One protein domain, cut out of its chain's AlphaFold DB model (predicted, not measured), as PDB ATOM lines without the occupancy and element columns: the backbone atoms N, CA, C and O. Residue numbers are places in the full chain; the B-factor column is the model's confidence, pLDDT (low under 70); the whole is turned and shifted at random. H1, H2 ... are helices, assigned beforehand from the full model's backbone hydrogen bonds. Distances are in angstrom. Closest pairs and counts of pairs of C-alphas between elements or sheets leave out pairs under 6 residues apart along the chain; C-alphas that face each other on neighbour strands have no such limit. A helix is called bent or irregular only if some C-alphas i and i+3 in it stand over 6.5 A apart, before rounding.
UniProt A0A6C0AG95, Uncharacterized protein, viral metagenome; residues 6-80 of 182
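AT A GLANCE: This is residues 6 to 80 of the 182 residues of an uncharacterized protein of viral metagenome (UniProt A0A6C0AG95). Two long helices, H2 and H3, lie side by side as a nearly straight helical hairpin that makes the longest axis, and the short helix H1 packs on residues 34 to 38 of H2 alone. A long loop, residues 14 to 28, leads from H1 to the start of H2. The printed part has 75 residues, with three named helices in the order H1, H2, H3, no named strand, and the class is all helix. It is compact, with a radius of gyration of the C-alphas of 13.1 A and spans of 39 by 27 by 22 A.

IN THESE COORDINATES: H1 is residues 9 to 13, with C-alpha 9 at (1.505, -12.086, 114.427). H2, the longest helix, is residues 29 to 51, 32.7 A from first to last C-alpha, and begins with C-alpha 29 at (11.195, -19.380, 125.701). H3 is residues 54 to 72, 28.9 A long, and ends with C-alpha 72 at (15.698, -15.998, 112.967). H3 is neither bent nor irregular, but only just: C-alphas 57 and 60 are 6.0 A apart.

HOW THE PARTS SIT: H1 and H2 touch, H2 with residues 34 to 38 alone; the closest C-alphas are those of Leu 12 and Arg 38, 6.5 A apart. H2 and H3 form a helical hairpin and touch, the closest C-alphas being those of Ile 41 and Pro 60, 5.5 A apart. They run opposite ways at a shallow tilt of 11 degrees. H1 and H3 are apart. Every O i to N i+4 pair is within hydrogen-bond range in H2, against 11 of 15 in H3 and 0 of 1 in H1, where 2 of 2 O i to N i+3 pairs are within range.

THE WHOLE: The C-alphas farthest apart, those of Gly 52 and Glu 79, are separated by 39.6 A. The printed part has no cut. The link from H1 to H2 is long, with 15 residues, and that from H2 to H3 is tight, with 2. The mean pLDDT of the printed part is 85.4, and residues 75 to 80 are under 70.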
ATOM      1  N   THR A   6       6.634 -14.094 115.301       83.31
ATOM      2  CA  THR A   6       7.283 -14.055 113.975       83.31
ATOM      3  C   THR A   6       6.627 -15.001 112.966       83.31
ATOM      4  O   THR A   6       6.594 -14.706 111.777       83.31
ATOM      5  N   THR A   7       6.075 -16.126 113.432       83.38
ATOM      6  CA  THR A   7       5.352 -17.096 112.589       83.38
ATOM      7  C   THR A   7       3.860 -16.793 112.496       83.38
ATOM      8  O   THR A   7       3.221 -17.101 111.495       83.38
ATOM      9  N   ASN A   8       3.286 -16.216 113.553       84.94
ATOM     10  CA  ASN A   8       1.882 -15.841 113.601       84.94
ATOM     11  C   ASN A   8       1.710 -14.541 114.408       84.94
ATOM     12  O   ASN A   8       1.624 -14.599 115.642       84.94
ATOM     13  N   PRO A   9       1.596 -13.377 113.743       83.62
ATOM     14  CA  PRO A   9       1.505 -12.086 114.427       83.62
ATOM     15  C   PRO A   9       0.215 -11.937 115.249       83.62
ATOM     16  O   PRO A   9       0.188 -11.194 116.231       83.62
ATOM     17  N   GLY A  10      -0.838 -12.702 114.931       82.88
ATOM     18  CA  GLY A  10      -2.101 -12.697 115.678       82.88
ATOM     19  C   GLY A  10      -1.964 -13.147 117.139       82.88
ATOM     20  O   GLY A  10      -2.837 -12.864 117.959       82.88
ATOM     21  N   VAL A  11      -0.851 -13.796 117.502       83.88
ATOM     22  CA  VAL A  11      -0.548 -14.211 118.883       83.88
ATOM     23  C   VAL A  11      -0.332 -13.011 119.814       83.88
ATOM     24  O   VAL A  11      -0.535 -13.134 121.025       83.88
ATOM     25  N   LEU A  12       0.047 -11.842 119.289       82.62
ATOM     26  CA  LEU A  12       0.242 -10.635 120.099       82.62
ATOM     27  C   LEU A  12      -1.083 -10.060 120.619       82.62
ATOM     28  O   LEU A  12      -1.118  -9.562 121.740       82.62
ATOM     29  N   LEU A  13      -2.165 -10.207 119.847       80.44
ATOM     30  CA  LEU A  13      -3.488  -9.627 120.118       80.44
ATOM     31  C   LEU A  13      -4.503 -10.644 120.666       80.44
ATOM     32  O   LEU A  13      -5.692 -10.343 120.788       80.44
ATOM     33  N   SER A  14      -4.075 -11.867 120.995       80.50
ATOM     34  CA  SER A  14      -4.996 -12.889 121.486       80.50
ATOM     35  C   SER A  14      -5.513 -12.548 122.889       80.50
ATOM     36  O   SER A  14      -4.745 -12.346 123.829       80.50
ATOM     37  N   LYS A  15      -6.846 -12.536 123.054       73.25
ATOM     38  CA  LYS A  15      -7.548 -12.106 124.282       73.25
ATOM     39  C   LYS A  15      -7.053 -12.793 125.565       73.25
ATOM     40  O   LYS A  15      -7.054 -12.178 126.626       73.25
ATOM     41  N   GLN A  16      -6.620 -14.050 125.464       71.69
ATOM     42  CA  GLN A  16      -6.115 -14.841 126.593       71.69
ATOM     43  C   GLN A  16      -4.700 -14.430 127.033       71.69
ATOM     44  O   GLN A  16      -4.377 -14.528 128.212       71.69
ATOM     45  N   ASN A  17      -3.883 -13.899 126.119       74.00
ATOM     46  CA  ASN A  17      -2.491 -13.544 126.391       74.00
ATOM     47  C   ASN A  17      -2.295 -12.056 126.719       74.00
ATOM     48  O   ASN A  17      -1.186 -11.653 127.059       74.00
ATOM     49  N   LEU A  18      -3.353 -11.237 126.650       73.44
ATOM     50  CA  LEU A  18      -3.276  -9.790 126.903       73.44
ATOM     51  C   LEU A  18      -2.778  -9.452 128.315       73.44
ATOM     52  O   LEU A  18      -2.119  -8.431 128.494       73.44
ATOM     53  N   ARG A  19      -3.069 -10.310 129.304       79.00
ATOM     54  CA  ARG A  19      -2.616 -10.146 130.697       79.00
ATOM     55  C   ARG A  19      -1.162 -10.584 130.915       79.00
ATOM     56  O   ARG A  19      -0.544 -10.148 131.878       79.00
ATOM     57  N   TYR A  20      -0.613 -11.400 130.017       82.50
ATOM     58  CA  TYR A  20       0.734 -11.964 130.112       82.50
ATOM     59  C   TYR A  20       1.696 -11.185 129.211       82.50
ATOM     60  O   TYR A  20       2.039 -11.607 128.099       82.50
ATOM     61  N   PHE A  21       2.086 -10.001 129.681       87.06
ATOM     62  CA  PHE A  21       3.039  -9.129 128.990       87.06
ATOM     63  C   PHE A  21       4.366  -8.962 129.744       87.06
ATOM     64  O   PHE A  21       5.346  -8.561 129.137       87.06
ATOM     65  N   ILE A  22       4.437  -9.301 131.034       86.88
ATOM     66  CA  ILE A  22       5.694  -9.303 131.798       86.88
ATOM     67  C   ILE A  22       6.311 -10.705 131.706       86.88
ATOM     68  O   ILE A  22       5.612 -11.664 132.032       86.88
ATOM     69  N   PRO A  23       7.573 -10.859 131.266       83.69
ATOM     70  CA  PRO A  23       8.228 -12.163 131.222       83.69
ATOM     71  C   PRO A  23       8.522 -12.668 132.642       83.69
ATOM     72  O   PRO A  23       9.173 -11.979 133.426       83.69
ATOM     73  N   THR A  24       8.065 -13.877 132.960       84.88
ATOM     74  CA  THR A  24       8.270 -14.543 134.258       84.88
ATOM     75  C   THR A  24       8.968 -15.898 134.082       84.88
ATOM     76  O   THR A  24       9.076 -16.416 132.966       84.88
ATOM     77  N   ASP A  25       9.511 -16.465 135.165       79.56
ATOM     78  CA  ASP A  25      10.342 -17.680 135.105       79.56
ATOM     79  C   ASP A  25       9.579 -18.943 134.688       79.56
ATOM     80  O   ASP A  25      10.175 -19.840 134.095       79.56
ATOM     81  N   ASP A  26       8.268 -18.983 134.926       83.75
ATOM     82  CA  ASP A  26       7.342 -20.055 134.549       83.75
ATOM     83  C   ASP A  26       7.018 -20.100 133.045       83.75
ATOM     84  O   ASP A  26       6.458 -21.083 132.565       83.75
ATOM     85  N   MET A  27       7.393 -19.068 132.283       82.12
ATOM     86  CA  MET A  27       7.125 -18.998 130.846       82.12
ATOM     87  C   MET A  27       8.151 -19.779 130.020       82.12
ATOM     88  O   MET A  27       9.365 -19.700 130.245       82.12
ATOM     89  N   THR A  28       7.671 -20.451 128.973       87.06
ATOM     90  CA  THR A  28       8.548 -21.045 127.953       87.06
ATOM     91  C   THR A  28       9.305 -19.962 127.176       87.06
ATOM     92  O   THR A  28       8.870 -18.810 127.109       87.06
ATOM     93  N   TYR A  29      10.425 -20.315 126.535       83.88
ATOM     94  CA  TYR A  29      11.195 -19.380 125.701       83.88
ATOM     95  C   TYR A  29      10.304 -18.638 124.686       83.88
ATOM     96  O   TYR A  29      10.326 -17.411 124.613       83.88
ATOM     97  N   VAL A  30       9.428 -19.358 123.978       85.81
ATOM     98  CA  VAL A  30       8.495 -18.776 122.997       85.81
ATOM     99  C   VAL A  30       7.528 -17.773 123.639       85.81
ATOM    100  O   VAL A  30       7.234 -16.722 123.064       85.81
ATOM    101  N   GLU A  31       7.046 -18.064 124.845       86.69
ATOM    102  CA  GLU A  31       6.156 -17.169 125.590       86.69
ATOM    103  C   GLU A  31       6.870 -15.923 126.077       86.69
ATOM    104  O   GLU A  31       6.297 -14.840 125.973       86.69
ATOM    105  N   LYS A  32       8.127 -16.046 126.511       88.62
ATOM    106  CA  LYS A  32       8.959 -14.907 126.913       88.62
ATOM    107  C   LYS A  32       9.173 -13.938 125.759       88.62
ATOM    108  O   LYS A  32       8.972 -12.740 125.934       88.62
ATOM    109  N   ILE A  33       9.490 -14.439 124.563       88.12
ATOM    110  CA  ILE A  33       9.648 -13.602 123.362       88.12
ATOM    111  C   ILE A  33       8.345 -12.846 123.053       88.12
ATOM    112  O   ILE A  33       8.350 -11.634 122.826       88.12
ATOM    113  N   ASN A  34       7.208 -13.543 123.103       89.69
ATOM    114  CA  ASN A  34       5.900 -12.924 122.905       89.69
ATOM    115  C   ASN A  34       5.574 -11.894 124.008       89.69
ATOM    116  O   ASN A  34       5.063 -10.820 123.703       89.69
ATOM    117  N   ALA A  35       5.888 -12.174 125.274       90.56
ATOM    118  CA  ALA A  35       5.664 -11.258 126.392       90.56
ATOM    119  C   ALA A  35       6.504  -9.977 126.251       90.56
ATOM    120  O   ALA A  35       5.948  -8.884 126.309       90.56
ATOM    121  N   ILE A  36       7.802 -10.102 125.950       90.69
ATOM    122  CA  ILE A  36       8.716  -8.965 125.745       90.69
ATOM    123  C   ILE A  36       8.196  -8.035 124.645       90.69
ATOM    124  O   ILE A  36       8.113  -6.825 124.842       90.69
ATOM    125  N   THR A  37       7.788  -8.581 123.497       91.56
ATOM    126  CA  THR A  37       7.243  -7.740 122.416       91.56
ATOM    127  C   THR A  37       5.959  -7.010 122.816       91.56
ATOM    128  O   THR A  37       5.822  -5.827 122.512       91.56
ATOM    129  N   ARG A  38       5.053  -7.650 123.574       91.12
ATOM    130  CA  ARG A  38       3.861  -6.977 124.122       91.12
ATOM    131  C   ARG A  38       4.228  -5.876 125.112       91.12
ATOM    132  O   ARG A  38       3.645  -4.798 125.044       91.12
ATOM    133  N   PHE A  39       5.198  -6.120 125.993       92.69
ATOM    134  CA  PHE A  39       5.683  -5.120 126.946       92.69
ATOM    135  C   PHE A  39       6.168  -3.855 126.236       92.69
ATOM    136  O   PHE A  39       5.790  -2.753 126.628       92.69
ATOM    137  N   ILE A  40       6.937  -4.004 125.154       93.44
ATOM    138  CA  ILE A  40       7.449  -2.864 124.382       93.44
ATOM    139  C   ILE A  40       6.298  -2.094 123.710       93.44
ATOM    140  O   ILE A  40       6.278  -0.866 123.768       93.44
ATOM    141  N   ILE A  41       5.314  -2.791 123.128       91.94
ATOM    142  CA  ILE A  41       4.141  -2.161 122.494       91.94
ATOM    143  C   ILE A  41       3.296  -1.393 123.525       91.94
ATOM    144  O   ILE A  41       2.905  -0.249 123.291       91.94
ATOM    145  N   TYR A  42       3.016  -1.990 124.684       92.12
ATOM    146  CA  TYR A  42       2.239  -1.324 125.733       92.12
ATOM    147  C   TYR A  42       3.007  -0.147 126.336       92.12
ATOM    148  O   TYR A  42       2.434   0.923 126.541       92.12
ATOM    149  N   GLY A  43       4.313  -0.318 126.546       92.19
ATOM    150  CA  GLY A  43       5.208   0.739 126.997       92.19
ATOM    151  C   GLY A  43       5.237   1.924 126.034       92.19
ATOM    152  O   GLY A  43       5.168   3.063 126.485       92.19
ATOM    153  N   SER A  44       5.255   1.691 124.717       93.44
ATOM    154  CA  SER A  44       5.237   2.783 123.738       93.44
ATOM    155  C   SER A  44       3.913   3.538 123.714       93.44
ATOM    156  O   SER A  44       3.918   4.760 123.610       93.44
ATOM    157  N   VAL A  45       2.781   2.841 123.864       93.00
ATOM    158  CA  VAL A  45       1.467   3.498 123.973       93.00
ATOM    159  C   VAL A  45       1.400   4.345 125.244       93.00
ATOM    160  O   VAL A  45       0.979   5.497 125.193       93.00
ATOM    161  N   LEU A  46       1.870   3.812 126.374       94.31
ATOM    162  CA  LEU A  46       1.920   4.550 127.635       94.31
ATOM    163  C   LEU A  46       2.827   5.787 127.534       94.31
ATOM    164  O   LEU A  46       2.444   6.871 127.964       94.31
ATOM    165  N   LEU A  47       4.007   5.647 126.929       93.38
ATOM    166  CA  LEU A  47       4.937   6.755 126.712       93.38
ATOM    167  C   LEU A  47       4.365   7.814 125.762       93.38
ATOM    168  O   LEU A  47       4.577   9.002 125.998       93.38
ATOM    169  N   TYR A  48       3.621   7.411 124.730       95.62
ATOM    170  CA  TYR A  48       2.925   8.340 123.839       95.62
ATOM    171  C   TYR A  48       1.888   9.172 124.604       95.62
ATOM    172  O   TYR A  48       1.843  10.386 124.430       95.62
ATOM    173  N   LEU A  49       1.123   8.558 125.513       95.19
ATOM    174  CA  LEU A  49       0.151   9.278 126.348       95.19
ATOM    175  C   LEU A  49       0.808  10.304 127.286       95.19
ATOM    176  O   LEU A  49       0.199  11.324 127.585       95.19
ATOM    177  N   ILE A  50       2.040  10.049 127.739       95.31
ATOM    178  CA  ILE A  50       2.777  10.960 128.631       95.31
ATOM    179  C   ILE A  50       3.441  12.098 127.843       95.31
ATOM    180  O   ILE A  50       3.405  13.248 128.273       95.31
ATOM    181  N   ARG A  51       4.093  11.781 126.718       92.44
ATOM    182  CA  ARG A  51       4.956  12.723 125.984       92.44
ATOM    183  C   ARG A  51       4.252  13.442 124.833       92.44
ATOM    184  O   ARG A  51       4.708  14.509 124.444       92.44
ATOM    185  N   GLY A  52       3.199  12.853 124.266       90.50
ATOM    186  CA  GLY A  52       2.478  13.375 123.098       90.50
ATOM    187  C   GLY A  52       3.260  13.346 121.777       90.50
ATOM    188  O   GLY A  52       2.784  13.889 120.786       90.50
ATOM    189  N   ASP A  53       4.448  12.731 121.740       92.62
ATOM    190  CA  ASP A  53       5.302  12.670 120.548       92.62
ATOM    191  C   ASP A  53       5.108  11.344 119.794       92.62
ATOM    192  O   ASP A  53       5.299  10.259 120.351       92.62
ATOM    193  N   ILE A  54       4.767  11.429 118.505       90.88
ATOM    194  CA  ILE A  54       4.573  10.275 117.617       90.88
ATOM    195  C   ILE A  54       5.856   9.453 117.428       90.88
ATOM    196  O   ILE A  54       5.787   8.242 117.211       90.88
ATOM    197  N   ASN A  55       7.033  10.072 117.584       91.19
ATOM    198  CA  ASN A  55       8.324   9.396 117.444       91.19
ATOM    199  C   ASN A  55       8.502   8.242 118.445       91.19
ATOM    200  O   ASN A  55       9.300   7.334 118.214       91.19
ATOM    201  N   VAL A  56       7.728   8.221 119.534       92.25
ATOM    202  CA  VAL A  56       7.732   7.142 120.533       92.25
ATOM    203  C   VAL A  56       7.361   5.779 119.923       92.25
ATOM    204  O   VAL A  56       7.855   4.747 120.384       92.25
ATOM    205  N   PHE A  57       6.568   5.745 118.847       92.56
ATOM    206  CA  PHE A  57       6.220   4.497 118.157       92.56
ATOM    207  C   PHE A  57       7.376   3.885 117.349       92.56
ATOM    208  O   PHE A  57       7.271   2.736 116.925       92.56
ATOM    209  N   LEU A  58       8.509   4.577 117.188       93.00
ATOM    210  CA  LEU A  58       9.707   3.983 116.583       93.00
ATOM    211  C   LEU A  58      10.332   2.898 117.474       93.00
ATOM    212  O   LEU A  58      10.902   1.937 116.963       93.00
ATOM    213  N   ILE A  59      10.178   3.007 118.797       92.25
ATOM    214  CA  ILE A  59      10.732   2.062 119.780       92.25
ATOM    215  C   ILE A  59      10.240   0.618 119.541       92.25
ATOM    216  O   ILE A  59      11.084  -0.267 119.373       92.25
ATOM    217  N   PRO A  60       8.922   0.330 119.483       93.62
ATOM    218  CA  PRO A  60       8.431  -1.024 119.232       93.62
ATOM    219  C   PRO A  60       8.785  -1.530 117.836       93.62
ATOM    220  O   PRO A  60       9.027  -2.723 117.684       93.62
ATOM    221  N   ILE A  61       8.865  -0.652 116.831       92.94
ATOM    222  CA  ILE A  61       9.237  -1.041 115.466       92.94
ATOM    223  C   ILE A  61      10.677  -1.560 115.449       92.94
ATOM    224  O   ILE A  61      10.919  -2.689 115.025       92.94
ATOM    225  N   VAL A  62      11.624  -0.778 115.975       94.31
ATOM    226  CA  VAL A  62      13.035  -1.180 116.059       94.31
ATOM    227  C   VAL A  62      13.195  -2.428 116.930       94.31
ATOM    228  O   VAL A  62      13.884  -3.368 116.537       94.31
ATOM    229  N   GLY A  63      12.505  -2.490 118.073       91.69
ATOM    230  CA  GLY A  63      12.533  -3.652 118.963       91.69
ATOM    231  C   GLY A  63      12.031  -4.941 118.301       91.69
ATOM    232  O   GLY A  63      12.645  -5.993 118.464       91.69
ATOM    233  N   MET A  64      10.955  -4.872 117.509       90.88
ATOM    234  CA  MET A  64      10.447  -6.024 116.756       90.88
ATOM    235  C   MET A  64      11.415  -6.471 115.660       90.88
ATOM    236  O   MET A  64      11.596  -7.674 115.485       90.88
ATOM    237  N   VAL A  65      12.070  -5.539 114.958       92.81
ATOM    238  CA  VAL A  65      13.090  -5.873 113.946       92.81
ATOM    239  C   VAL A  65      14.268  -6.603 114.592       92.81
ATOM    240  O   VAL A  65      14.661  -7.667 114.121       92.81
ATOM    241  N   ILE A  66      14.787  -6.084 115.709       91.12
ATOM    242  CA  ILE A  66      15.873  -6.732 116.457       91.12
ATOM    243  C   ILE A  66      15.441  -8.127 116.928       91.12
ATOM    244  O   ILE A  66      16.167  -9.096 116.712       91.12
ATOM    245  N   MET A  67      14.240  -8.265 117.506       88.81
ATOM    246  CA  MET A  67      13.749  -9.578 117.938       88.81
ATOM    247  C   MET A  67      13.539 -10.552 116.784       88.81
ATOM    248  O   MET A  67      13.798 -11.740 116.956       88.81
ATOM    249  N   TYR A  68      13.097 -10.080 115.620       89.94
ATOM    250  CA  TYR A  68      12.980 -10.919 114.435       89.94
ATOM    251  C   TYR A  68      14.338 -11.516 114.043       89.94
ATOM    252  O   TYR A  68      14.426 -12.728 113.853       89.94
ATOM    253  N   PHE A  69      15.403 -10.705 114.005       89.81
ATOM    254  CA  PHE A  69      16.755 -11.197 113.718       89.81
ATOM    255  C   PHE A  69      17.263 -12.173 114.784       89.81
ATOM    256  O   PHE A  69      17.765 -13.237 114.430       89.81
ATOM    257  N   LEU A  70      17.072 -11.870 116.072       85.56
ATOM    258  CA  LEU A  70      17.497 -12.753 117.167       85.56
ATOM    259  C   LEU A  70      16.831 -14.133 117.097       85.56
ATOM    260  O   LEU A  70      17.500 -15.155 117.236       85.56
ATOM    261  N   VAL A  71      15.523 -14.168 116.829       84.81
ATOM    262  CA  VAL A  71      14.773 -15.421 116.669       84.81
ATOM    263  C   VAL A  71      15.172 -16.141 115.377       84.81
ATOM    264  O   VAL A  71      15.320 -17.360 115.380       84.81
ATOM    265  N   SER A  72      15.361 -15.412 114.273       84.19
ATOM    266  CA  SER A  72      15.698 -15.998 112.967       84.19
ATOM    267  C   SER A  72      17.109 -16.581 112.910       84.19
ATOM    268  O   SER A  72      17.337 -17.517 112.149       84.19
ATOM    269  N   TRP A  73      18.056 -16.041 113.677       83.50
ATOM    270  CA  TRP A  73      19.414 -16.580 113.787       83.50
ATOM    271  C   TRP A  73      19.524 -17.745 114.775       83.50
ATOM    272  O   TRP A  73      20.611 -18.281 114.961       83.50
ATOM    273  N   GLY A  74      18.411 -18.167 115.384       73.06
ATOM    274  CA  GLY A  74      18.392 -19.320 116.280       73.06
ATOM    275  C   GLY A  74      19.106 -19.070 117.607       73.06
ATOM    276  O   GLY A  74      19.561 -20.021 118.234       73.06
ATOM    277  N   VAL A  75      19.207 -17.811 118.047       67.62
ATOM    278  CA  VAL A  75      19.809 -17.473 119.340       67.62
ATOM    279  C   VAL A  75      18.855 -17.905 120.457       67.62
ATOM    280  O   VAL A  75      17.897 -17.205 120.806       67.62
ATOM    281  N   ASN A  76      19.106 -19.080 121.031       63.38
ATOM    282  CA  ASN A  76      18.405 -19.544 122.221       63.38
ATOM    283  C   ASN A  76      18.858 -18.705 123.429       63.38
ATOM    284  O   ASN A  76      20.004 -18.796 123.859       63.38
ATOM    285  N   LEU A  77      17.957 -17.908 124.025       60.12
ATOM    286  CA  LEU A  77      18.272 -17.162 125.261       60.12
ATOM    287  C   LEU A  77      18.659 -18.101 126.413       60.12
ATOM    288  O   LEU A  77      19.347 -17.669 127.333       60.12
ATOM    289  N   ASP A  78      18.221 -19.362 126.373       58.91
ATOM    290  CA  ASP A  78      18.588 -20.354 127.382       58.91
ATOM    291  C   ASP A  78      20.056 -20.808 127.259       58.91
ATOM    292  O   ASP A  78      20.641 -21.180 128.272       58.91
ATOM    293  N   GLU A  79      20.688 -20.691 126.081       57.94
ATOM    294  CA  GLU A  79      22.141 -20.895 125.912       57.94
ATOM    295  C   GLU A  79      22.957 -19.657 126.319       57.94
ATOM    296  O   GLU A  79      24.109 -19.781 126.720       57.94
ATOM    297  N   LEU A  80      22.352 -18.462 126.279       57.19
ATOM    298  CA  LEU A  80      22.960 -17.208 126.753       57.19
ATOM    299  C   LEU A  80      22.872 -17.018 128.274       57.19
ATOM    300  O   LEU A  80      23.371 -16.019 128.799       57.19
TER     301      LEU A  80